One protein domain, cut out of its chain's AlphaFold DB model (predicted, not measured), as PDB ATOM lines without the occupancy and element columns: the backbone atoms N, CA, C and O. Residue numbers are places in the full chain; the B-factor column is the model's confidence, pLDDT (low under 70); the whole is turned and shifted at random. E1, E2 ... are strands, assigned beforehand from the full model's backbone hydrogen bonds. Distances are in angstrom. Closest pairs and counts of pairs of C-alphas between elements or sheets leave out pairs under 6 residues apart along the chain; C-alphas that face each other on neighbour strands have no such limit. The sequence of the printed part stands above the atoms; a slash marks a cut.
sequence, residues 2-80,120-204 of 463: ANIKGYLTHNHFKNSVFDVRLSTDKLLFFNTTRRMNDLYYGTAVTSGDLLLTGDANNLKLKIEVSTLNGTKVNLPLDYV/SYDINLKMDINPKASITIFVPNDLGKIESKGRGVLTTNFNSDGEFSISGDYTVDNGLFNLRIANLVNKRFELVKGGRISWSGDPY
ATOM      1  N   ALA A   2     101.661  60.348 145.375       88.50
ATOM      2  CA  ALA A   2     101.537  60.958 146.701       88.50
ATOM      3  C   ALA A   2     101.161  59.875 147.721       88.50
ATOM      4  O   ALA A   2     100.259  59.077 147.469       88.50
ATOM      5  N   ASN A   3     101.871  59.820 148.844       93.94
ATOM      6  CA  ASN A   3     101.622  58.911 149.954       93.94
ATOM      7  C   ASN A   3     101.190  59.733 151.166       93.94
ATOM      8  O   ASN A   3     101.924  60.619 151.596       93.94
ATOM      9  N   ILE A   4     100.006  59.442 151.697       94.81
ATOM     10  CA  ILE A   4      99.459  60.112 152.874       94.81
ATOM     11  C   ILE A   4      99.312  59.070 153.978       94.81
ATOM     12  O   ILE A   4      98.698  58.024 153.769       94.81
ATOM     13  N   LYS A   5      99.878  59.351 155.151       95.56
ATOM     14  CA  LYS A   5      99.763  58.520 156.354       95.56
ATOM     15  C   LYS A   5      99.512  59.414 157.548       95.56
ATOM     16  O   LYS A   5     100.165  60.439 157.689       95.56
ATOM     17  N   GLY A   6      98.615  59.010 158.429       94.06
ATOM     18  CA  GLY A   6      98.300  59.811 159.597       94.06
ATOM     19  C   GLY A   6      97.047  59.338 160.299       94.06
ATOM     20  O   GLY A   6      96.451  58.332 159.908       94.06
ATOM     21  N   TYR A   7      96.653  60.090 161.314       93.44
ATOM     22  CA  TYR A   7      95.386  59.921 162.002       93.44
ATOM     23  C   TYR A   7      94.664  61.261 162.129       93.44
ATOM     24  O   TYR A   7      95.267  62.324 162.272       93.44
ATOM     25  N   LEU A   8      93.342  61.169 162.060       93.44
ATOM     26  CA  LEU A   8      92.402  62.236 162.351       93.44
ATOM     27  C   LEU A   8      91.517  61.725 163.481       93.44
ATOM     28  O   LEU A   8      90.814  60.729 163.304       93.44
ATOM     29  N   THR A   9      91.561  62.375 164.637       94.19
ATOM     30  CA  THR A   9      90.681  62.045 165.765       94.19
ATOM     31  C   THR A   9      89.668  63.154 165.956       94.19
ATOM     32  O   THR A   9      90.035  64.320 165.888       94.19
ATOM     33  N   HIS A  10      88.411  62.810 166.215       94.44
ATOM     34  CA  HIS A  10      87.344  63.780 166.452       94.44
ATOM     35  C   HIS A  10      86.341  63.240 167.477       94.44
ATOM     36  O   HIS A  10      86.182  62.028 167.634       94.44
ATOM     37  N   ASN A  11      85.581  64.132 168.101       91.81
ATOM     38  CA  ASN A  11      84.421  63.801 168.922       91.81
ATOM     39  C   ASN A  11      83.145  64.262 168.205       91.81
ATOM     40  O   ASN A  11      82.830  65.446 168.227       91.81
ATOM     41  N   HIS A  12      82.424  63.347 167.545       92.12
ATOM     42  CA  HIS A  12      81.224  63.680 166.751       92.12
ATOM     43  C   HIS A  12      81.454  64.862 165.781       92.12
ATOM     44  O   HIS A  12      80.671  65.807 165.753       92.12
ATOM     45  N   PHE A  13      82.564  64.824 165.029       84.94
ATOM     46  CA  PHE A  13      83.032  65.895 164.132       84.94
ATOM     47  C   PHE A  13      83.409  67.230 164.806       84.94
ATOM     48  O   PHE A  13      83.694  68.201 164.114       84.94
ATOM     49  N   LYS A  14      83.478  67.276 166.141       85.56
ATOM     50  CA  LYS A  14      84.036  68.390 166.923       85.56
ATOM     51  C   LYS A  14      85.430  68.047 167.443       85.56
ATOM     52  O   LYS A  14      85.772  66.870 167.564       85.56
ATOM     53  N   ASN A  15      86.204  69.070 167.809       87.19
ATOM     54  CA  ASN A  15      87.535  68.931 168.417       87.19
ATOM     55  C   ASN A  15      88.452  68.014 167.592       87.19
ATOM     56  O   ASN A  15      89.046  67.069 168.112       87.19
ATOM     57  N   SER A  16      88.481  68.250 166.281       91.56
ATOM     58  CA  SER A  16      89.303  67.476 165.358       91.56
ATOM     59  C   SER A  16      90.778  67.743 165.631       91.56
ATOM     60  O   SER A  16      91.175  68.899 165.717       91.56
ATOM     61  N   VAL A  17      91.574  66.681 165.731       94.12
ATOM     62  CA  VAL A  17      93.033  66.729 165.875       94.12
ATOM     63  C   VAL A  17      93.662  65.971 164.716       94.12
ATOM     64  O   VAL A  17      93.272  64.838 164.414       94.12
ATOM     65  N   PHE A  18      94.637  66.609 164.083       94.88
ATOM     66  CA  PHE A  18      95.347  66.142 162.906       94.88
ATOM     67  C   PHE A  18      96.782  65.738 163.285       94.88
ATOM     68  O   PHE A  18      97.476  66.468 163.990       94.88
ATOM     69  N   ASP A  19      97.239  64.587 162.792       96.44
ATOM     70  CA  ASP A  19      98.658  64.251 162.587       96.44
ATOM     71  C   ASP A  19      98.734  63.547 161.236       96.44
ATOM     72  O   ASP A  19      98.456  62.351 161.111       96.44
ATOM     73  N   VAL A  20      98.993  64.328 160.191       96.38
ATOM     74  CA  VAL A  20      98.963  63.871 158.804       96.38
ATOM     75  C   VAL A  20     100.303  64.158 158.154       96.38
ATOM     76  O   VAL A  20     100.752  65.299 158.086       96.38
ATOM     77  N   ARG A  21     100.930  63.108 157.627       96.75
ATOM     78  CA  ARG A  21     102.155  63.173 156.834       96.75
ATOM     79  C   ARG A  21     101.835  62.894 155.382       96.75
ATOM     80  O   ARG A  21     101.288  61.842 155.053       96.75
ATOM     81  N   LEU A  22     102.213  63.822 154.522       94.69
ATOM     82  CA  LEU A  22     102.157  63.700 153.077       94.69
ATOM     83  C   LEU A  22     103.589  63.649 152.548       94.69
ATOM     84  O   LEU A  22     104.391  64.514 152.875       94.69
ATOM     85  N   SER A  23     103.886  62.671 151.702       96.56
ATOM     86  CA  SER A  23     105.133  62.583 150.942       96.56
ATOM     87  C   SER A  23     104.802  62.463 149.464       96.56
ATOM     88  O   SER A  23     103.926  61.680 149.082       96.56
ATOM     89  N   THR A  24     105.440  63.260 148.615       95.00
ATOM     90  CA  THR A  24     105.091  63.320 147.194       95.00
ATOM     91  C   THR A  24     106.282  63.633 146.303       95.00
ATOM     92  O   THR A  24     107.073  64.536 146.569       95.00
ATOM     93  N   ASP A  25     106.359  62.929 145.174       94.62
ATOM     94  CA  ASP A  25     107.372  63.185 144.141       94.62
ATOM     95  C   ASP A  25     107.055  64.427 143.301       94.62
ATOM     96  O   ASP A  25     107.905  64.905 142.553       94.62
ATOM     97  N   LYS A  26     105.797  64.887 143.320       93.56
ATOM     98  CA  LYS A  26     105.328  66.016 142.516       93.56
ATOM     99  C   LYS A  26     104.006  66.551 143.056       93.56
ATOM    100  O   LYS A  26     102.990  65.859 143.016       93.56
ATOM    101  N   LEU A  27     104.007  67.804 143.483       91.19
ATOM    102  CA  LEU A  27     102.851  68.537 143.977       91.19
ATOM    103  C   LEU A  27     102.838  69.933 143.366       91.19
ATOM    104  O   LEU A  27     103.879  70.578 143.249       91.19
ATOM    105  N   LEU A  28     101.656  70.401 142.978       90.75
ATOM    106  CA  LEU A  28     101.438  71.818 142.731       90.75
ATOM    107  C   LEU A  28     101.247  72.486 144.096       90.75
ATOM    108  O   LEU A  28     100.170  72.395 144.673       90.75
ATOM    109  N   PHE A  29     102.316  73.074 144.624       86.44
ATOM    110  CA  PHE A  29     102.343  73.635 145.970       86.44
ATOM    111  C   PHE A  29     101.500  74.908 146.070       86.44
ATOM    112  O   PHE A  29     100.679  75.045 146.969       86.44
ATOM    113  N   PHE A  30     101.644  75.804 145.094       87.06
ATOM    114  CA  PHE A  30     100.711  76.905 144.891       87.06
ATOM    115  C   PHE A  30     100.591  77.253 143.410       87.06
ATOM    116  O   PHE A  30     101.491  76.996 142.603       87.06
ATOM    117  N   ASN A  31      99.465  77.872 143.072       90.56
ATOM    118  CA  ASN A  31      99.235  78.509 141.788       90.56
ATOM    119  C   ASN A  31      98.429  79.787 142.014       90.56
ATOM    120  O   ASN A  31      97.201  79.773 141.954       90.56
ATOM    121  N   THR A  32      99.126  80.863 142.359       87.69
ATOM    122  CA  THR A  32      98.522  82.143 142.729       87.69
ATOM    123  C   THR A  32      98.782  83.176 141.645       87.69
ATOM    124  O   THR A  32      99.820  83.185 140.983       87.69
ATOM    125  N   THR A  33      97.815  84.063 141.445       87.38
ATOM    126  CA  THR A  33      98.002  85.275 140.639       87.38
ATOM    127  C   THR A  33      98.339  86.441 141.559       87.38
ATOM    128  O   THR A  33      98.106  86.345 142.760       87.38
ATOM    129  N   ARG A  34      98.842  87.553 141.009       80.81
ATOM    130  CA  ARG A  34      99.141  88.755 141.802       80.81
ATOM    131  C   ARG A  34      97.938  89.225 142.631       80.81
ATOM    132  O   ARG A  34      98.082  89.484 143.807       80.81
ATOM    133  N   ARG A  35      96.723  89.182 142.066       82.44
ATOM    134  CA  ARG A  35      95.475  89.540 142.772       82.44
ATOM    135  C   ARG A  35      95.146  88.626 143.965       82.44
ATOM    136  O   ARG A  35      94.275  88.951 144.756       82.44
ATOM    137  N   MET A  36      95.747  87.439 144.039       75.44
ATOM    138  CA  MET A  36      95.528  86.498 145.144       75.44
ATOM    139  C   MET A  36      96.558  86.673 146.260       75.44
ATOM    140  O   MET A  36      96.318  86.183 147.358       75.44
ATOM    141  N   ASN A  37      97.715  87.274 145.965       73.25
ATOM    142  CA  ASN A  37      98.790  87.481 146.924       73.25
ATOM    143  C   ASN A  37      99.784  88.529 146.390       73.25
ATOM    144  O   ASN A  37     100.437  88.317 145.361       73.25
ATOM    145  N   ASP A  38      99.903  89.634 147.123       74.12
ATOM    146  CA  ASP A  38     100.750  90.772 146.762       74.12
ATOM    147  C   ASP A  38     102.212  90.614 147.191       74.12
ATOM    148  O   ASP A  38     103.049  91.382 146.738       74.12
ATOM    149  N   LEU A  39     102.546  89.613 148.013       73.31
ATOM    150  CA  LEU A  39     103.922  89.316 148.437       73.31
ATOM    151  C   LEU A  39     104.633  88.382 147.452       73.31
ATOM    152  O   LEU A  39     105.834  88.502 147.206       73.31
ATOM    153  N   TYR A  40     103.903  87.409 146.903       81.25
ATOM    154  CA  TYR A  40     104.432  86.439 145.950       81.25
ATOM    155  C   TYR A  40     103.333  85.859 145.064       81.25
ATOM    156  O   TYR A  40     102.219  85.585 145.502       81.25
ATOM    157  N   TYR A  41     103.667  85.556 143.811       87.81
ATOM    158  CA  TYR A  41     102.731  84.869 142.923       87.81
ATOM    159  C   TYR A  41     103.416  84.022 141.855       87.81
ATOM    160  O   TYR A  41     104.607  84.151 141.578       87.81
ATOM    161  N   GLY A  42     102.645  83.156 141.208       91.06
ATOM    162  CA  GLY A  42     103.098  82.272 140.144       91.06
ATOM    163  C   GLY A  42     102.723  80.824 140.421       91.06
ATOM    164  O   GLY A  42     101.720  80.534 141.065       91.06
ATOM    165  N   THR A  43     103.541  79.905 139.929       93.50
ATOM    166  CA  THR A  43     103.289  78.466 139.998       93.50
ATOM    167  C   THR A  43     104.487  77.789 140.647       93.50
ATOM    168  O   THR A  43     105.594  77.875 140.120       93.50
ATOM    169  N   ALA A  44     104.283  77.080 141.754       92.00
ATOM    170  CA  ALA A  44     105.323  76.282 142.396       92.00
ATOM    171  C   ALA A  44     105.011  74.794 142.264       92.00
ATOM    172  O   ALA A  44     104.011  74.309 142.786       92.00
ATOM    173  N   VAL A  45     105.881  74.064 141.566       95.06
ATOM    174  CA  VAL A  45     105.814  72.606 141.450       95.06
ATOM    175  C   VAL A  45     106.966  72.025 142.252       95.06
ATOM    176  O   VAL A  45     108.125  72.308 141.955       95.06
ATOM    177  N   THR A  46     106.675  71.215 143.257       94.44
ATOM    178  CA  THR A  46     107.679  70.743 144.215       94.44
ATOM    179  C   THR A  46     107.572  69.243 144.470       94.44
ATOM    180  O   THR A  46     106.567  68.614 144.145       94.44
ATOM    181  N   SER A  47     108.627  68.658 145.023       96.12
ATOM    182  CA  SER A  47     108.639  67.321 145.625       96.12
ATOM    183  C   SER A  47     109.048  67.446 147.082       96.12
ATOM    184  O   SER A  47     109.911  68.271 147.380       96.12
ATOM    185  N   GLY A  48     108.520  66.614 147.967       95.38
ATOM    186  CA  GLY A  48     108.958  66.593 149.356       95.38
ATOM    187  C   GLY A  48     107.887  66.126 150.319       95.38
ATOM    188  O   GLY A  48     106.946  65.425 149.933       95.38
ATOM    189  N   ASP A  49     108.060  66.543 151.566       96.06
ATOM    190  CA  ASP A  49     107.288  66.082 152.704       96.06
ATOM    191  C   ASP A  49     106.555  67.249 153.376       96.06
ATOM    192  O   ASP A  49     107.064  68.366 153.490       96.06
ATOM    193  N   LEU A  50     105.340  66.977 153.836       94.94
ATOM    194  CA  LEU A  50     104.502  67.889 154.602       94.94
ATOM    195  C   LEU A  50     103.988  67.158 155.838       94.94
ATOM    196  O   LEU A  50     103.509  66.027 155.750       94.94
ATOM    197  N   LEU A  51     104.066  67.822 156.982       96.38
ATOM    198  CA  LEU A  51     103.504  67.388 158.251       96.38
ATOM    199  C   LEU A  51     102.475  68.424 158.701       96.38
ATOM    200  O   LEU A  51     102.838  69.563 158.983       96.38
ATOM    201  N   LEU A  52     101.213  68.014 158.779       95.38
ATOM    202  CA  LEU A  52     100.119  68.779 159.364       95.38
ATOM    203  C   LEU A  52      99.835  68.229 160.759       95.38
ATOM    204  O   LEU A  52      99.539  67.043 160.907       95.38
ATOM    205  N   THR A  53      99.906  69.093 161.764       96.44
ATOM    206  CA  THR A  53      99.614  68.755 163.160       96.44
ATOM    207  C   THR A  53      98.718  69.802 163.802       96.44
ATOM    208  O   THR A  53      98.637  70.921 163.305       96.44
ATOM    209  N   GLY A  54      98.085  69.458 164.919       93.62
ATOM    210  CA  GLY A  54      97.287  70.398 165.707       93.62
ATOM    211  C   GLY A  54      95.792  70.144 165.586       93.62
ATOM    212  O   GLY A  54      95.370  69.127 165.036       93.62
ATOM    213  N   ASP A  55      94.998  71.030 166.167       91.75
ATOM    214  CA  ASP A  55      93.542  70.929 166.136       91.75
ATOM    215  C   ASP A  55      92.939  71.836 165.059       91.75
ATOM    216  O   ASP A  55      93.638  72.612 164.412       91.75
ATOM    217  N   ALA A  56      91.631  71.717 164.835       85.94
ATOM    218  CA  ALA A  56      90.930  72.495 163.816       85.94
ATOM    219  C   ALA A  56      91.015  74.020 163.998       85.94
ATOM    220  O   ALA A  56      90.740  74.715 163.029       85.94
ATOM    221  N   ASN A  57      91.391  74.522 165.178       88.88
ATOM    222  CA  ASN A  57      91.525  75.949 165.470       88.88
ATOM    223  C   ASN A  57      92.996  76.397 165.546       88.88
ATOM    224  O   ASN A  57      93.255  77.595 165.550       88.88
ATOM    225  N   ASN A  58      93.951  75.465 165.617       91.44
ATOM    226  CA  ASN A  58      95.385  75.731 165.690       91.44
ATOM    227  C   ASN A  58      96.164  74.705 164.857       91.44
ATOM    228  O   ASN A  58      96.562  73.643 165.350       91.44
ATOM    229  N   LEU A  59      96.378  75.034 163.584       92.94
ATOM    230  CA  LEU A  59      97.047  74.166 162.620       92.94
ATOM    231  C   LEU A  59      98.531  74.510 162.496       92.94
ATOM    232  O   LEU A  59      98.911  75.642 162.227       92.94
ATOM    233  N   LYS A  60      99.390  73.500 162.594       95.62
ATOM    234  CA  LYS A  60     100.836  73.626 162.403       95.62
ATOM    235  C   LYS A  60     101.266  72.831 161.188       95.62
ATOM    236  O   LYS A  60     101.095  71.608 161.159       95.62
ATOM    237  N   LEU A  61     101.838  73.508 160.200       94.62
ATOM    238  CA  LEU A  61     102.363  72.892 158.992       94.62
ATOM    239  C   LEU A  61     103.882  73.008 158.974       94.62
ATOM    240  O   LEU A  61     104.438  74.101 158.939       94.62
ATOM    241  N   LYS A  62     104.560  71.864 158.913       96.81
ATOM    242  CA  LYS A  62     105.988  71.796 158.607       96.81
ATOM    243  C   LYS A  62     106.169  71.210 157.217       96.81
ATOM    244  O   LYS A  62     105.694  70.110 156.945       96.81
ATOM    245  N   ILE A  63     106.850  71.937 156.345       95.25
ATOM    246  CA  ILE A  63     106.939  71.621 154.922       95.25
ATOM    247  C   ILE A  63     108.408  71.635 154.518       95.25
ATOM    248  O   ILE A  63     109.085  72.645 154.677       95.25
ATOM    249  N   GLU A  64     108.903  70.526 153.980       97.06
ATOM    250  CA  GLU A  64     110.267  70.407 153.467       97.06
ATOM    251  C   GLU A  64     110.201  69.963 152.009       97.06
ATOM    252  O   GLU A  64     109.821  68.833 151.702       97.06
ATOM    253  N   VAL A  65     110.528  70.869 151.090       95.44
ATOM    254  CA  VAL A  65     110.304  70.660 149.656       95.44
ATOM    255  C   VAL A  65     111.510  71.057 148.821       95.44
ATOM    256  O   VAL A  65     112.232  71.992 149.148       95.44
ATOM    257  N   SER A  66     111.696  70.383 147.690       96.94
ATOM    258  CA  SER A  66     112.624  70.772 146.630       96.94
ATOM    259  C   SER A  66     111.843  71.165 145.380       96.94
ATOM    260  O   SER A  66     110.833  70.554 145.018       96.94
ATOM    261  N   THR A  67     112.289  72.228 144.724       95.94
ATOM    262  CA  THR A  67     111.638  72.759 143.519       95.94
ATOM    263  C   THR A  67     111.777  71.813 142.317       95.94
ATOM    264  O   THR A  67     112.770  71.116 142.146       95.94
ATOM    265  N   LEU A  68     110.786  71.774 141.430       95.50
ATOM    266  CA  LEU A  68     110.812  70.975 140.202       95.50
ATOM    267  C   LEU A  68     110.670  71.850 138.953       95.50
ATOM    268  O   LEU A  68     110.349  73.040 139.018       95.50
ATOM    269  N   ASN A  69     110.875  71.223 137.789       94.44
ATOM    270  CA  ASN A  69     110.581  71.831 136.494       94.44
ATOM    271  C   ASN A  69     109.125  72.317 136.453       94.44
ATOM    272  O   ASN A  69     108.206  71.579 136.809       94.44
ATOM    273  N   GLY A  70     108.925  73.533 135.945       90.38
ATOM    274  CA  GLY A  70     107.615  74.187 135.899       90.38
ATOM    275  C   GLY A  70     107.406  75.219 137.006       90.38
ATOM    276  O   GLY A  70     106.481  76.015 136.898       90.38
ATOM    277  N   THR A  71     108.294  75.268 138.006       93.88
ATOM    278  CA  THR A  71     108.277  76.315 139.033       93.88
ATOM    279  C   THR A  71     108.681  77.670 138.458       93.88
ATOM    280  O   THR A  71     109.777  77.829 137.911       93.88
ATOM    281  N   LYS A  72     107.790  78.650 138.600       93.94
ATOM    282  CA  LYS A  72     107.970  80.056 138.243       93.94
ATOM    283  C   LYS A  72     107.377  80.909 139.355       93.94
ATOM    284  O   LYS A  72     106.158  80.954 139.497       93.94
ATOM    285  N   VAL A  73     108.235  81.570 140.118       90.31
ATOM    286  CA  VAL A  73     107.832  82.409 141.250       90.31
ATOM    287  C   VAL A  73     108.200  83.851 140.953       90.31
ATOM    288  O   VAL A  73     109.283  84.126 140.439       90.31
ATOM    289  N   ASN A  74     107.292  84.762 141.264       88.69
ATOM    290  CA  ASN A  74     107.469  86.191 141.120       88.69
ATOM    291  C   ASN A  74     107.391  86.833 142.503       88.69
ATOM    292  O   ASN A  74     106.466  86.539 143.259       88.69
ATOM    293  N   LEU A  75     108.350  87.705 142.789       82.00
ATOM    294  CA  LEU A  75     108.408  88.533 143.988       82.00
ATOM    295  C   LEU A  75     108.183  89.991 143.555       82.00
ATOM    296  O   LEU A  75     109.142  90.641 143.115       82.00
ATOM    297  N   PRO A  76     106.922  90.462 143.533       71.12
ATOM    298  CA  PRO A  76     106.612  91.877 143.354       71.12
ATOM    299  C   PRO A  76     107.132  92.653 144.568       71.12
ATOM    300  O   PRO A  76     106.867  92.293 145.708       71.12
ATOM    301  N   LEU A  77     107.950  93.671 144.322       63.41
ATOM    302  CA  LEU A  77     108.507  94.549 145.363       63.41
ATOM    303  C   LEU A  77     108.210  96.011 145.055       63.41
ATOM    304  O   LEU A  77     108.784  96.927 145.639       63.41
ATOM    305  N   ASP A  78     107.318  96.224 144.096       55.09
ATOM    306  CA  ASP A  78     106.619  97.472 143.949       55.09
ATOM    307  C   ASP A  78     105.798  97.682 145.217       55.09
ATOM    308  O   ASP A  78     104.868  96.928 145.498       55.09
ATOM    309  N   TYR A  79     106.181  98.704 145.987       43.03
ATOM    310  CA  TYR A  79     105.326  99.301 146.998       43.03
ATOM    311  C   TYR A  79     103.963  99.522 146.347       43.03
ATOM    312  O   TYR A  79     103.773 100.474 145.585       43.03
ATOM    313  N   VAL A  80     103.002  98.653 146.645       34.06
ATOM    314  CA  VAL A  80     101.622  99.094 146.624       34.06
ATOM    315  C   VAL A  80     101.588 100.057 147.795       34.06
ATOM    316  O   VAL A  80     101.470  99.670 148.953       34.06
ATOM    317  N   SER A 120      93.781  79.837 163.923       89.69
ATOM    318  CA  SER A 120      95.209  80.032 164.110       89.69
ATOM    319  C   SER A 120      95.973  79.026 163.260       89.69
ATOM    320  O   SER A 120      95.613  77.847 163.163       89.69
ATOM    321  N   TYR A 121      97.037  79.493 162.617       89.75
ATOM    322  CA  TYR A 121      97.930  78.632 161.862       89.75
ATOM    323  C   TYR A 121      99.379  79.091 161.987       89.75
ATOM    324  O   TYR A 121      99.656  80.280 162.098       89.75
ATOM    325  N   ASP A 122     100.301  78.135 161.931       93.00
ATOM    326  CA  ASP A 122     101.750  78.336 161.904       93.00
ATOM    327  C   ASP A 122     102.328  77.460 160.796       93.00
ATOM    328  O   ASP A 122     102.095  76.247 160.753       93.00
ATOM    329  N   ILE A 123     103.037  78.077 159.858       92.25
ATOM    330  CA  ILE A 123     103.576  77.400 158.689       92.25
ATOM    331  C   ILE A 123     105.075  77.646 158.611       92.25
ATOM    332  O   ILE A 123     105.533  78.748 158.313       92.25
ATOM    333  N   ASN A 124     105.837  76.572 158.799       95.75
ATOM    334  CA  ASN A 124     107.275  76.517 158.593       95.75
ATOM    335  C   ASN A 124     107.574  75.805 157.271       95.75
ATOM    336  O   ASN A 124     107.318  74.610 157.107       95.75
ATOM    337  N   LEU A 125     108.145  76.541 156.326       93.81
ATOM    338  CA  LEU A 125     108.445  76.074 154.984       93.81
ATOM    339  C   LEU A 125     109.950  76.138 154.729       93.81
ATOM    340  O   LEU A 125     110.530  77.211 154.620       93.81
ATOM    341  N   LYS A 126     110.581  74.982 154.557       96.81
ATOM    342  CA  LYS A 126     111.969  74.851 154.119       96.81
ATOM    343  C   LYS A 126     112.006  74.420 152.657       96.81
ATOM    344  O   LYS A 126     111.531  73.345 152.295       96.81
ATOM    345  N   MET A 127     112.597  75.258 151.818       94.56
ATOM    346  CA  MET A 127     112.672  75.078 150.373       94.56
ATOM    347  C   MET A 127     114.113  74.888 149.918       94.56
ATOM    348  O   MET A 127     114.957  75.754 150.131       94.56
ATOM    349  N   ASP A 128     114.369  73.789 149.218       97.06
ATOM    350  CA  ASP A 128     115.562  73.579 148.405       97.06
ATOM    351  C   ASP A 128     115.291  74.029 146.957       97.06
ATOM    352  O   ASP A 128     114.592  73.391 146.155       97.06
ATOM    353  N   ILE A 129     115.812  75.203 146.628       95.69
ATOM    354  CA  ILE A 129     115.700  75.823 145.315       95.69
ATOM    355  C   ILE A 129     116.832  75.298 144.444       95.69
ATOM    356  O   ILE A 129     118.008  75.404 144.788       95.69
ATOM    357  N   ASN A 130     116.481  74.796 143.265       94.44
ATOM    358  CA  ASN A 130     117.438  74.325 142.278       94.44
ATOM    359  C   ASN A 130     117.211  75.017 140.920       94.44
ATOM    360  O   ASN A 130     116.166  75.637 140.702       94.44
ATOM    361  N   PRO A 131     118.150  74.899 139.957       94.75
ATOM    362  CA  PRO A 131     118.123  75.696 138.726       94.75
ATOM    363  C   PRO A 131     116.996  75.326 137.752       94.75
ATOM    364  O   PRO A 131     116.933  75.863 136.647       94.75
ATOM    365  N   LYS A 132     116.129  74.376 138.119       92.31
ATOM    366  CA  LYS A 132     114.908  74.044 137.377       92.31
ATOM    367  C   LYS A 132     113.797  75.066 137.624       92.31
ATOM    368  O   LYS A 132     112.918  75.211 136.773       92.31
ATOM    369  N   ALA A 133     113.850  75.765 138.757       93.56
ATOM    370  CA  ALA A 133     112.954  76.856 139.099       93.56
ATOM    371  C   ALA A 133     113.441  78.185 138.514       93.56
ATOM    372  O   ALA A 133     114.641  78.449 138.448       93.56
ATOM    373  N   SER A 134     112.489  79.021 138.105       93.56
ATOM    374  CA  SER A 134     112.728  80.405 137.696       93.56
ATOM    375  C   SER A 134     112.167  81.351 138.748       93.56
ATOM    376  O   SER A 134     111.014  81.199 139.152       93.56
ATOM    377  N   ILE A 135     112.960  82.342 139.139       92.25
ATOM    378  CA  ILE A 135     112.569  83.400 140.070       92.25
ATOM    379  C   ILE A 135     112.637  84.732 139.331       92.25
ATOM    380  O   ILE A 135     113.666  85.057 138.735       92.25
ATOM    381  N   THR A 136     111.551  85.494 139.382       92.94
ATOM    382  CA  THR A 136     111.491  86.867 138.881       92.94
ATOM    383  C   THR A 136     111.400  87.821 140.059       92.94
ATOM    384  O   THR A 136     110.493  87.701 140.879       92.94
ATOM    385  N   ILE A 137     112.312  88.782 140.120       89.12
ATOM    386  CA  ILE A 137     112.322  89.844 141.124       89.12
ATOM    387  C   ILE A 137     112.129  91.165 140.401       89.12
ATOM    388  O   ILE A 137     112.853  91.466 139.448       89.12
ATOM    389  N   PHE A 138     111.149  91.941 140.841       84.75
ATOM    390  CA  PHE A 138     110.936  93.294 140.344       84.75
ATOM    391  C   PHE A 138     111.793  94.251 141.165       84.75
ATOM    392  O   PHE A 138     111.768  94.211 142.390       84.75
ATOM    393  N   VAL A 139     112.607  95.056 140.489       82.50
ATOM    394  CA  VAL A 139     113.454  96.049 141.151       82.50
ATOM    395  C   VAL A 139     112.626  97.329 141.333       82.50
ATOM    396  O   VAL A 139     111.942  97.713 140.379       82.50
ATOM    397  N   PRO A 140     112.674  97.994 142.503       76.44
ATOM    398  CA  PRO A 140     111.931  99.230 142.758       76.44
ATOM    399  C   PRO A 140     112.208 100.349 141.742       76.44
ATOM    400  O   PRO A 140     113.197 100.314 141.005       76.44
ATOM    401  N   ASN A 141     111.353 101.378 141.744       73.44
ATOM    402  CA  ASN A 141     111.477 102.581 140.904       73.44
ATOM    403  C   ASN A 141     111.503 102.297 139.392       73.44
ATOM    404  O   ASN A 141     112.176 102.996 138.635       73.44
ATOM    405  N   ASP A 142     110.811 101.240 138.957       73.00
ATOM    406  CA  ASP A 142     110.758 100.796 137.559       73.00
ATOM    407  C   ASP A 142     112.137 100.549 136.918       73.00
ATOM    408  O   ASP A 142     112.270 100.551 135.689       73.00
ATOM    409  N   LEU A 143     113.162 100.263 137.736       79.12
ATOM    410  CA  LEU A 143     114.515  99.937 137.266       79.12
ATOM    411  C   LEU A 143     114.556  98.627 136.468       79.12
ATOM    412  O   LEU A 143     115.527  98.340 135.762       79.12
ATOM    413  N   GLY A 144     113.485  97.836 136.549       86.19
ATOM    414  CA  GLY A 144     113.228  96.691 135.698       86.19
ATOM    415  C   GLY A 144     113.054  95.401 136.486       86.19
ATOM    416  O   GLY A 144     112.521  95.400 137.593       86.19
ATOM    417  N   LYS A 145     113.462  94.273 135.899       91.06
ATOM    418  CA  LYS A 145     113.267  92.951 136.517       91.06
ATOM    419  C   LYS A 145     114.455  92.021 136.334       91.06
ATOM    420  O   LYS A 145     115.067  91.976 135.264       91.06
ATOM    421  N   ILE A 146     114.732  91.244 137.372       92.56
ATOM    422  CA  ILE A 146     115.758  90.207 137.423       92.56
ATOM    423  C   ILE A 146     115.057  88.858 137.272       92.56
ATOM    424  O   ILE A 146     114.338  88.419 138.161       92.56
ATOM    425  N   GLU A 147     115.266  88.194 136.143       95.06
ATOM    426  CA  GLU A 147     114.775  86.846 135.863       95.06
ATOM    427  C   GLU A 147     115.944  85.877 136.020       95.06
ATOM    428  O   GLU A 147     116.886  85.905 135.232       95.06
ATOM    429  N   SER A 148     115.920  85.030 137.044       95.44
ATOM    430  CA  SER A 148     117.068  84.199 137.409       95.44
ATOM    431  C   SER A 148     116.705  82.741 137.655       95.44
ATOM    432  O   SER A 148     115.585  82.402 138.041       95.44
ATOM    433  N   LYS A 149     117.692  81.875 137.440       96.56
ATOM    434  CA  LYS A 149     117.706  80.478 137.862       96.56
ATOM    435  C   LYS A 149     118.946  80.255 138.706       96.56
ATOM    436  O   LYS A 149     120.037  80.708 138.352       96.56
ATOM    437  N   GLY A 150     118.797  79.542 139.809       95.81
ATOM    438  CA  GLY A 150     119.852  79.470 140.807       95.81
ATOM    439  C   GLY A 150     119.670  78.326 141.780       95.81
ATOM    440  O   GLY A 150     118.896  77.400 141.542       95.81
ATOM    441  N   ARG A 151     120.450  78.373 142.853       97.06
ATOM    442  CA  ARG A 151     120.446  77.381 143.926       97.06
ATOM    443  C   ARG A 151     120.371  78.088 145.262       97.06
ATOM    444  O   ARG A 151     121.034  79.106 145.433       97.06
ATOM    445  N   GLY A 152     119.618  77.548 146.203       96.38
ATOM    446  CA  GLY A 152     119.526  78.138 147.529       96.38
ATOM    447  C   GLY A 152     118.663  77.314 148.458       96.38
ATOM    448  O   GLY A 152     117.797  76.577 148.001       96.38
ATOM    449  N   VAL A 153     118.894  77.460 149.754       96.50
ATOM    450  CA  VAL A 153     118.007  76.907 150.774       96.50
ATOM    451  C   VAL A 153     117.360  78.084 151.475       96.50
ATOM    452  O   VAL A 153     118.061  78.870 152.109       96.50
ATOM    453  N   LEU A 154     116.043  78.208 151.333       94.12
ATOM    454  CA  LEU A 154     115.256  79.251 151.983       94.12
ATOM    455  C   LEU A 154     114.359  78.627 153.044       94.12
ATOM    456  O   LEU A 154     113.752  77.584 152.813       94.12
ATOM    457  N   THR A 155     114.272  79.270 154.201       95.38
ATOM    458  CA  THR A 155     113.300  78.945 155.243       95.38
ATOM    459  C   THR A 155     112.356  80.120 155.394       95.38
ATOM    460  O   THR A 155     112.800  81.241 155.635       95.38
ATOM    461  N   THR A 156     111.068  79.854 155.245       91.44
ATOM    462  CA  THR A 156     109.989  80.823 155.352       91.44
ATOM    463  C   THR A 156     109.092  80.434 156.514       91.44
ATOM    464  O   THR A 156     108.713  79.268 156.623       91.44
ATOM    465  N   ASN A 157     108.744  81.395 157.362       90.81
ATOM    466  CA  ASN A 157     107.732  81.219 158.397       90.81
ATOM    467  C   ASN A 157     106.580  82.170 158.124       90.81
ATOM    468  O   ASN A 157     106.827  83.329 157.779       90.81
ATOM    469  N   PHE A 158     105.352  81.688 158.284       87.12
ATOM    470  CA  PHE A 158     104.191  82.561 158.320       87.12
ATOM    471  C   PHE A 158     103.105  82.043 159.253       87.12
ATOM    472  O   PHE A 158     102.910  80.831 159.351       87.12
ATOM    473  N   ASN A 159     102.406  82.944 159.936       87.44
ATOM    474  CA  ASN A 159     101.357  82.578 160.883       87.44
ATOM    475  C   ASN A 159     100.107  83.460 160.752       87.44
ATOM    476  O   ASN A 159     100.084  84.437 160.001       87.44
ATOM    477  N   SER A 160      99.055  83.084 161.478       85.56
ATOM    478  CA  SER A 160      97.778  83.809 161.533       85.56
ATOM    479  C   SER A 160      97.891  85.227 162.096       85.56
ATOM    480  O   SER A 160      97.012  86.042 161.835       85.56
ATOM    481  N   ASP A 161      98.971  85.528 162.819       84.44
ATOM    482  CA  ASP A 161      99.208  86.831 163.451       84.44
ATOM    483  C   ASP A 161      99.834  87.843 162.470       84.44
ATOM    484  O   ASP A 161     100.111  88.986 162.831       84.44
ATOM    485  N   GLY A 162     100.060  87.429 161.216       77.19
ATOM    486  CA  GLY A 162     100.657  88.255 160.169       77.19
ATOM    487  C   GLY A 162     102.185  88.292 160.204       77.19
ATOM    488  O   GLY A 162     102.791  89.048 159.444       77.19
ATOM    489  N   GLU A 163     102.833  87.476 161.043       83.81
ATOM    490  CA  GLU A 163     104.282  87.313 160.986       83.81
ATOM    491  C   GLU A 163     104.643  86.632 159.667       83.81
ATOM    492  O   GLU A 163     104.129  85.561 159.349       83.81
ATOM    493  N   PHE A 164     105.542  87.241 158.898       84.00
ATOM    494  CA  PHE A 164     106.100  86.650 157.691       84.00
ATOM    495  C   PHE A 164     107.601  86.910 157.649       84.00
ATOM    496  O   PHE A 164     108.049  88.057 157.626       84.00
ATOM    497  N   SER A 165     108.393  85.840 157.641       89.19
ATOM    498  CA  SER A 165     109.850  85.932 157.586       89.19
ATOM    499  C   SER A 165     110.440  84.955 156.581       89.19
ATOM    500  O   SER A 165     109.950  83.843 156.403       89.19
ATOM    501  N   ILE A 166     111.521  85.367 155.922       91.19
ATOM    502  CA  ILE A 166     112.332  84.570 155.009       91.19
ATOM    503  C   ILE A 166     113.786  84.645 155.471       91.19
ATOM    504  O   ILE A 166     114.318  85.708 155.780       91.19
ATOM    505  N   SER A 167     114.463  83.505 155.488       95.38
ATOM    506  CA  SER A 167     115.887  83.420 155.791       95.38
ATOM    507  C   SER A 167     116.594  82.468 154.837       95.38
ATOM    508  O   SER A 167     116.038  81.446 154.435       95.38
ATOM    509  N   GLY A 168     117.832  82.801 154.482       95.88
ATOM    510  CA  GLY A 168     118.683  81.960 153.651       95.88
ATOM    511  C   GLY A 168     119.261  82.684 152.444       95.88
ATOM    512  O   GLY A 168     118.970  83.851 152.181       95.88
ATOM    513  N   ASP A 169     120.093  81.951 151.709       95.69
ATOM    514  CA  ASP A 169     120.853  82.464 150.577       95.69
ATOM    515  C   ASP A 169     120.391  81.813 149.274       95.69
ATOM    516  O   ASP A 169     120.301  80.587 149.158       95.69
ATOM    517  N   TYR A 170     120.197  82.644 148.257       95.50
ATOM    518  CA  TYR A 170     120.001  82.249 146.871       95.50
ATOM    519  C   TYR A 170     121.191  82.705 146.029       95.50
ATOM    520  O   TYR A 170     121.528  83.884 145.974       95.50
ATOM    521  N   THR A 171     121.832  81.759 145.351       97.50
ATOM    522  CA  THR A 171     122.950  82.005 144.440       97.50
ATOM    523  C   THR A 171     122.496  81.832 142.997       97.50
ATOM    524  O   THR A 171     122.061  80.753 142.584       97.50
ATOM    525  N   VAL A 172     122.645  82.891 142.210       96.69
ATOM    526  CA  VAL A 172     122.320  82.940 140.786       96.69
ATOM    527  C   VAL A 172     123.288  82.056 139.997       96.69
ATOM    528  O   VAL A 172     124.510  82.186 140.103       96.69
ATOM    529  N   ASP A 173     122.742  81.163 139.172       96.50
ATOM    530  CA  ASP A 173     123.509  80.348 138.225       96.50
ATOM    531  C   ASP A 173     123.510  80.995 136.834       96.50
ATOM    532  O   ASP A 173     124.559  81.102 136.205       96.50
ATOM    533  N   ASN A 174     122.340  81.444 136.372       96.06
ATOM    534  CA  ASN A 174     122.150  82.167 135.115       96.06
ATOM    535  C   ASN A 174     120.840  82.968 135.142       96.06
ATOM    536  O   ASN A 174     119.972  82.746 135.987       96.06
ATOM    537  N   GLY A 175     120.691  83.898 134.203       95.56
ATOM    538  CA  GLY A 175     119.477  84.689 134.062       95.56
ATOM    539  C   GLY A 175     119.712  85.991 133.316       95.56
ATOM    540  O   GLY A 175     120.777  86.208 132.738       95.56
ATOM    541  N   LEU A 176     118.708  86.858 133.347       96.44
ATOM    542  CA  LEU A 176     118.716  88.160 132.704       96.44
ATOM    543  C   LEU A 176     118.279  89.231 133.700       96.44
ATOM    544  O   LEU A 176     117.294  89.068 134.413       96.44
ATOM    545  N   PHE A 177     118.978  90.356 133.699       95.50
ATOM    546  CA  PHE A 177     118.493  91.592 134.287       95.50
ATOM    547  C   PHE A 177     118.046  92.523 133.162       95.50
ATOM    548  O   PHE A 177     118.854  93.022 132.377       95.50
ATOM    549  N   ASN A 178     116.734  92.710 133.052       93.38
ATOM    550  CA  ASN A 178     116.133  93.641 132.112       93.38
ATOM    551  C   ASN A 178     116.153  95.030 132.759       93.38
ATOM    552  O   ASN A 178     115.204  95.375 133.456       93.38
ATOM    553  N   LEU A 179     117.233  95.783 132.554       88.88
ATOM    554  CA  LEU A 179     117.390  97.142 133.065       88.88
ATOM    555  C   LEU A 179     116.542  98.104 132.231       88.88
ATOM    556  O   LEU A 179     116.708  98.190 131.006       88.88
ATOM    557  N   ARG A 180     115.683  98.862 132.910       83.38
ATOM    558  CA  ARG A 180     114.903  99.952 132.331       83.38
ATOM    559  C   ARG A 180     115.226 101.240 133.075       83.38
ATOM    560  O   ARG A 180     115.151 101.290 134.292       83.38
ATOM    561  N   ILE A 181     115.605 102.280 132.341       75.06
ATOM    562  CA  ILE A 181     115.825 103.609 132.913       75.06
ATOM    563  C   ILE A 181     115.025 104.603 132.078       75.06
ATOM    564  O   ILE A 181     115.372 104.887 130.923       75.06
ATOM    565  N   ALA A 182     113.927 105.091 132.665       70.38
ATOM    566  CA  ALA A 182     112.942 105.941 132.001       70.38
ATOM    567  C   ALA A 182     112.526 105.361 130.627       70.38
ATOM    568  O   ALA A 182     112.231 104.171 130.505       70.38
ATOM    569  N   ASN A 183     112.523 106.195 129.582       64.50
ATOM    570  CA  ASN A 183     112.291 105.786 128.190       64.50
ATOM    571  C   ASN A 183     113.583 105.718 127.355       64.50
ATOM    572  O   ASN A 183     113.513 105.559 126.140       64.50
ATOM    573  N   LEU A 184     114.752 105.854 127.989       61.19
ATOM    574  CA  LEU A 184     116.041 106.000 127.302       61.19
ATOM    575  C   LEU A 184     116.835 104.694 127.256       61.19
ATOM    576  O   LEU A 184     117.449 104.375 126.240       61.19
ATOM    577  N   VAL A 185     116.815 103.920 128.343       70.88
ATOM    578  CA  VAL A 185     117.552 102.656 128.437       70.88
ATOM    579  C   VAL A 185     116.568 101.511 128.593       70.88
ATOM    580  O   VAL A 185     115.756 101.493 129.513       70.88
ATOM    581  N   ASN A 186     116.676 100.531 127.702       84.62
ATOM    582  CA  ASN A 186     116.028  99.233 127.823       84.62
ATOM    583  C   ASN A 186     117.023  98.169 127.355       84.62
ATOM    584  O   ASN A 186     117.194  97.957 126.150       84.62
ATOM    585  N   LYS A 187     117.755  97.572 128.299       89.31
ATOM    586  CA  LYS A 187     118.875  96.671 128.002       89.31
ATOM    587  C   LYS A 187     118.793  95.398 128.822       89.31
ATOM    588  O   LYS A 187     118.470  95.412 130.005       89.31
ATOM    589  N   ARG A 188     119.121  94.286 128.169       93.62
ATOM    590  CA  ARG A 188     119.168  92.962 128.788       93.62
ATOM    591  C   ARG A 188     120.608  92.648 129.157       93.62
ATOM    592  O   ARG A 188     121.428  92.433 128.270       93.62
ATOM    593  N   PHE A 189     120.894  92.647 130.447       96.88
ATOM    594  CA  PHE A 189     122.173  92.222 130.994       96.88
ATOM    595  C   PHE A 189     122.103  90.730 131.308       96.88
ATOM    596  O   PHE A 189     121.160  90.273 131.949       96.88
ATOM    597  N   GLU A 190     123.100  89.965 130.888       97.25
ATOM    598  CA  GLU A 190     123.249  88.565 131.284       97.25
ATOM    599  C   GLU A 190     123.751  88.507 132.726       97.25
ATOM    600  O   GLU A 190     124.762  89.127 133.057       97.25
ATOM    601  N   LEU A 191     123.060  87.780 133.602       97.06
ATOM    602  CA  LEU A 191     123.500  87.641 134.989       97.06
ATOM    603  C   LEU A 191     124.793  86.828 135.061       97.06
ATOM    604  O   LEU A 191     124.892  85.725 134.518       97.06
ATOM    605  N   VAL A 192     125.772  87.361 135.783       96.19
ATOM    606  CA  VAL A 192     127.029  86.682 136.072       96.19
ATOM    607  C   VAL A 192     126.788  85.645 137.164       96.19
ATOM    608  O   VAL A 192     126.244  85.942 138.231       96.19
ATOM    609  N   LYS A 193     127.221  84.412 136.896       96.56
ATOM    610  CA  LYS A 193     127.143  83.302 137.844       96.56
ATOM    611  C   LYS A 193     127.834  83.646 139.167       96.56
ATOM    612  O   LYS A 193     128.953  84.153 139.170       96.56
ATOM    613  N   GLY A 194     127.192  83.290 140.277       95.44
ATOM    614  CA  GLY A 194     127.713  83.486 141.631       95.44
ATOM    615  C   GLY A 194     127.166  84.717 142.354       95.44
ATOM    616  O   GLY A 194     127.453  84.873 143.539       95.44
ATOM    617  N   GLY A 195     126.360  85.556 141.688       94.81
ATOM    618  CA  GLY A 195     125.611  86.620 142.363       94.81
ATOM    619  C   GLY A 195     124.696  86.053 143.454       94.81
ATOM    620  O   GLY A 195     124.153  84.959 143.290       94.81
ATOM    621  N   ARG A 196     124.536  86.773 144.565       95.50
ATOM    622  CA  ARG A 196     123.808  86.316 145.755       95.50
ATOM    623  C   ARG A 196     122.651  87.248 146.101       95.50
ATOM    624  O   ARG A 196     122.761  88.462 145.945       95.50
ATOM    625  N   ILE A 197     121.572  86.654 146.595       93.75
ATOM    626  CA  ILE A 197     120.479  87.324 147.297       93.75
ATOM    627  C   ILE A 197     120.331  86.643 148.648       93.75
ATOM    628  O   ILE A 197     120.224  85.417 148.700       93.75
ATOM    629  N   SER A 198     120.356  87.426 149.716       94.75
ATOM    630  CA  SER A 198     120.353  86.925 151.087       94.75
ATOM    631  C   SER A 198     119.206  87.539 151.871       94.75
ATOM    632  O   SER A 198     119.083  88.760 151.928       94.75
ATOM    633  N   TRP A 199     118.400  86.699 152.511       93.19
ATOM    634  CA  TRP A 199     117.337  87.124 153.418       93.19
ATOM    635  C   TRP A 199     117.703  86.777 154.860       93.19
ATOM    636  O   TRP A 199     118.266  85.712 155.130       93.19
ATOM    637  N   SER A 200     117.363  87.667 155.791       94.00
ATOM    638  CA  SER A 200     117.680  87.530 157.219       94.00
ATOM    639  C   SER A 200     116.488  87.861 158.124       94.00
ATOM    640  O   SER A 200     116.678  88.389 159.216       94.00
ATOM    641  N   GLY A 201     115.264  87.600 157.663       90.31
ATOM    642  CA  GLY A 201     114.026  87.949 158.354       90.31
ATOM    643  C   GLY A 201     113.039  88.588 157.389       90.31
ATOM    644  O   GLY A 201     112.330  87.884 156.683       90.31
ATOM    645  N   ASP A 202     113.004  89.914 157.340       86.06
ATOM    646  CA  ASP A 202     112.064  90.647 156.490       86.06
ATOM    647  C   ASP A 202     112.266  90.311 154.988       86.06
ATOM    648  O   ASP A 202     113.386  90.447 154.470       86.06
ATOM    649  N   PRO A 203     111.217  89.866 154.265       79.44
ATOM    650  CA  PRO A 203     111.286  89.560 152.832       79.44
ATOM    651  C   PRO A 203     111.673  90.758 151.944       79.44
ATOM    652  O   PRO A 203     112.263  90.548 150.880       79.44
ATOM    653  N   TYR A 204     111.362  91.990 152.363       75.81
ATOM    654  CA  TYR A 204     111.614  93.229 151.621       75.81
ATOM    655  C   TYR A 204     113.043  93.749 151.803       75.81
ATOM    656  O   TYR A 204     113.564  94.461 150.943       75.81
TER     657      TYR A 204
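AT A GLANCE: This is residues 2 to 80 and 120 to 204 of the 463 residues of an uncharacterized protein of Bacteroidetes bacterium (UniProt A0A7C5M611). The domain is one long sheet that bends over along a lengthwise fold into two walls, a V in cross-section: E1, E4, E6 and E11 lie in one wall, E5, E7 and E10 in the other, while E2, E3, E8 and E9 bend and run through both. The tight links E4 to E5, E6 to E7 and E10 to E11 also lie along the fold. The printed part has 164 residues with eleven named strands, E1 to E11 in chain order, and no named helix; the class is all strand. The sheet is mixed, its neighbour pairs closing a ring through E3, E4, E6, E8, E7 and E5. The whole is a rod, 67 by 32 by 26 A, only just compact, close to loose, with a radius of gyration of the C-alphas of 18.4 A.

IN THESE COORDINATES: E1, residues 2 to 11, begins at C-alpha 2 (101.537, 60.958, 146.701). E2, residues 14 to 32, spans 31.4 A and bends by 115 degrees at residue 25. E3, residues 41 to 55, spans 28.6 A and bends by 100 degrees at residue 47. E4 is residues 58 to 67, E5 residues 72 to 75, E6 residues 120 to 129 and E7 residues 134 to 139. E8, residues 144 to 159, spans 31.2 A and bends by 106 degrees at residue 151. E9, residues 164 to 181, spans 31.6 A and bends by 105 degrees at residue 168. E10 is residues 185 to 191, and E11, residues 196 to 201, ends at C-alpha 201 (114.026, 87.949, 158.354).

HOW THE PARTS SIT: E1 to E4 form a meander, each strand the antiparallel neighbour of the one before; N 5 and O 21 are 2.9 A apart, N 22 and O 50 2.8 A, N 49 and O 64 2.9 A. E4 and E6 are parallel at 10 degrees, with N 61 and O 122 at 2.8 A. E6 and E8 are antiparallel, with N 125 and O 156 at 2.8 A. E7 to E10 form a second meander; N 137 and O 146 are 2.8 A apart, N 147 and O 176 2.8 A, N 179 and O 187 2.9 A. E7 and E5 are parallel, with N 73 and O 134 at 3.0 A. E5 and E3 are antiparallel, with N 43 and O 72 at 2.9 A, and this pair closes the barrel, a ring of six strands. E10 and E11 lie on one side of E9, E8 on the other side; N 168 of E9 and O 199 of E11 are 3.0 A apart. E1 and E11 are apart.

THE WHOLE: The two C-alphas farthest apart, those of His 12 and Leu 184, are 67.5 A apart. Residues 81 to 119 are not printed, and C-alphas 80 and 120 across this cut are 26.7 A apart. Of the links printed whole, E2 to E3 is short with 8 residues and the others are tight. Mean pLDDT of the printed part is 89.4; residues 77 to 80 and 183 to 184 are under 70.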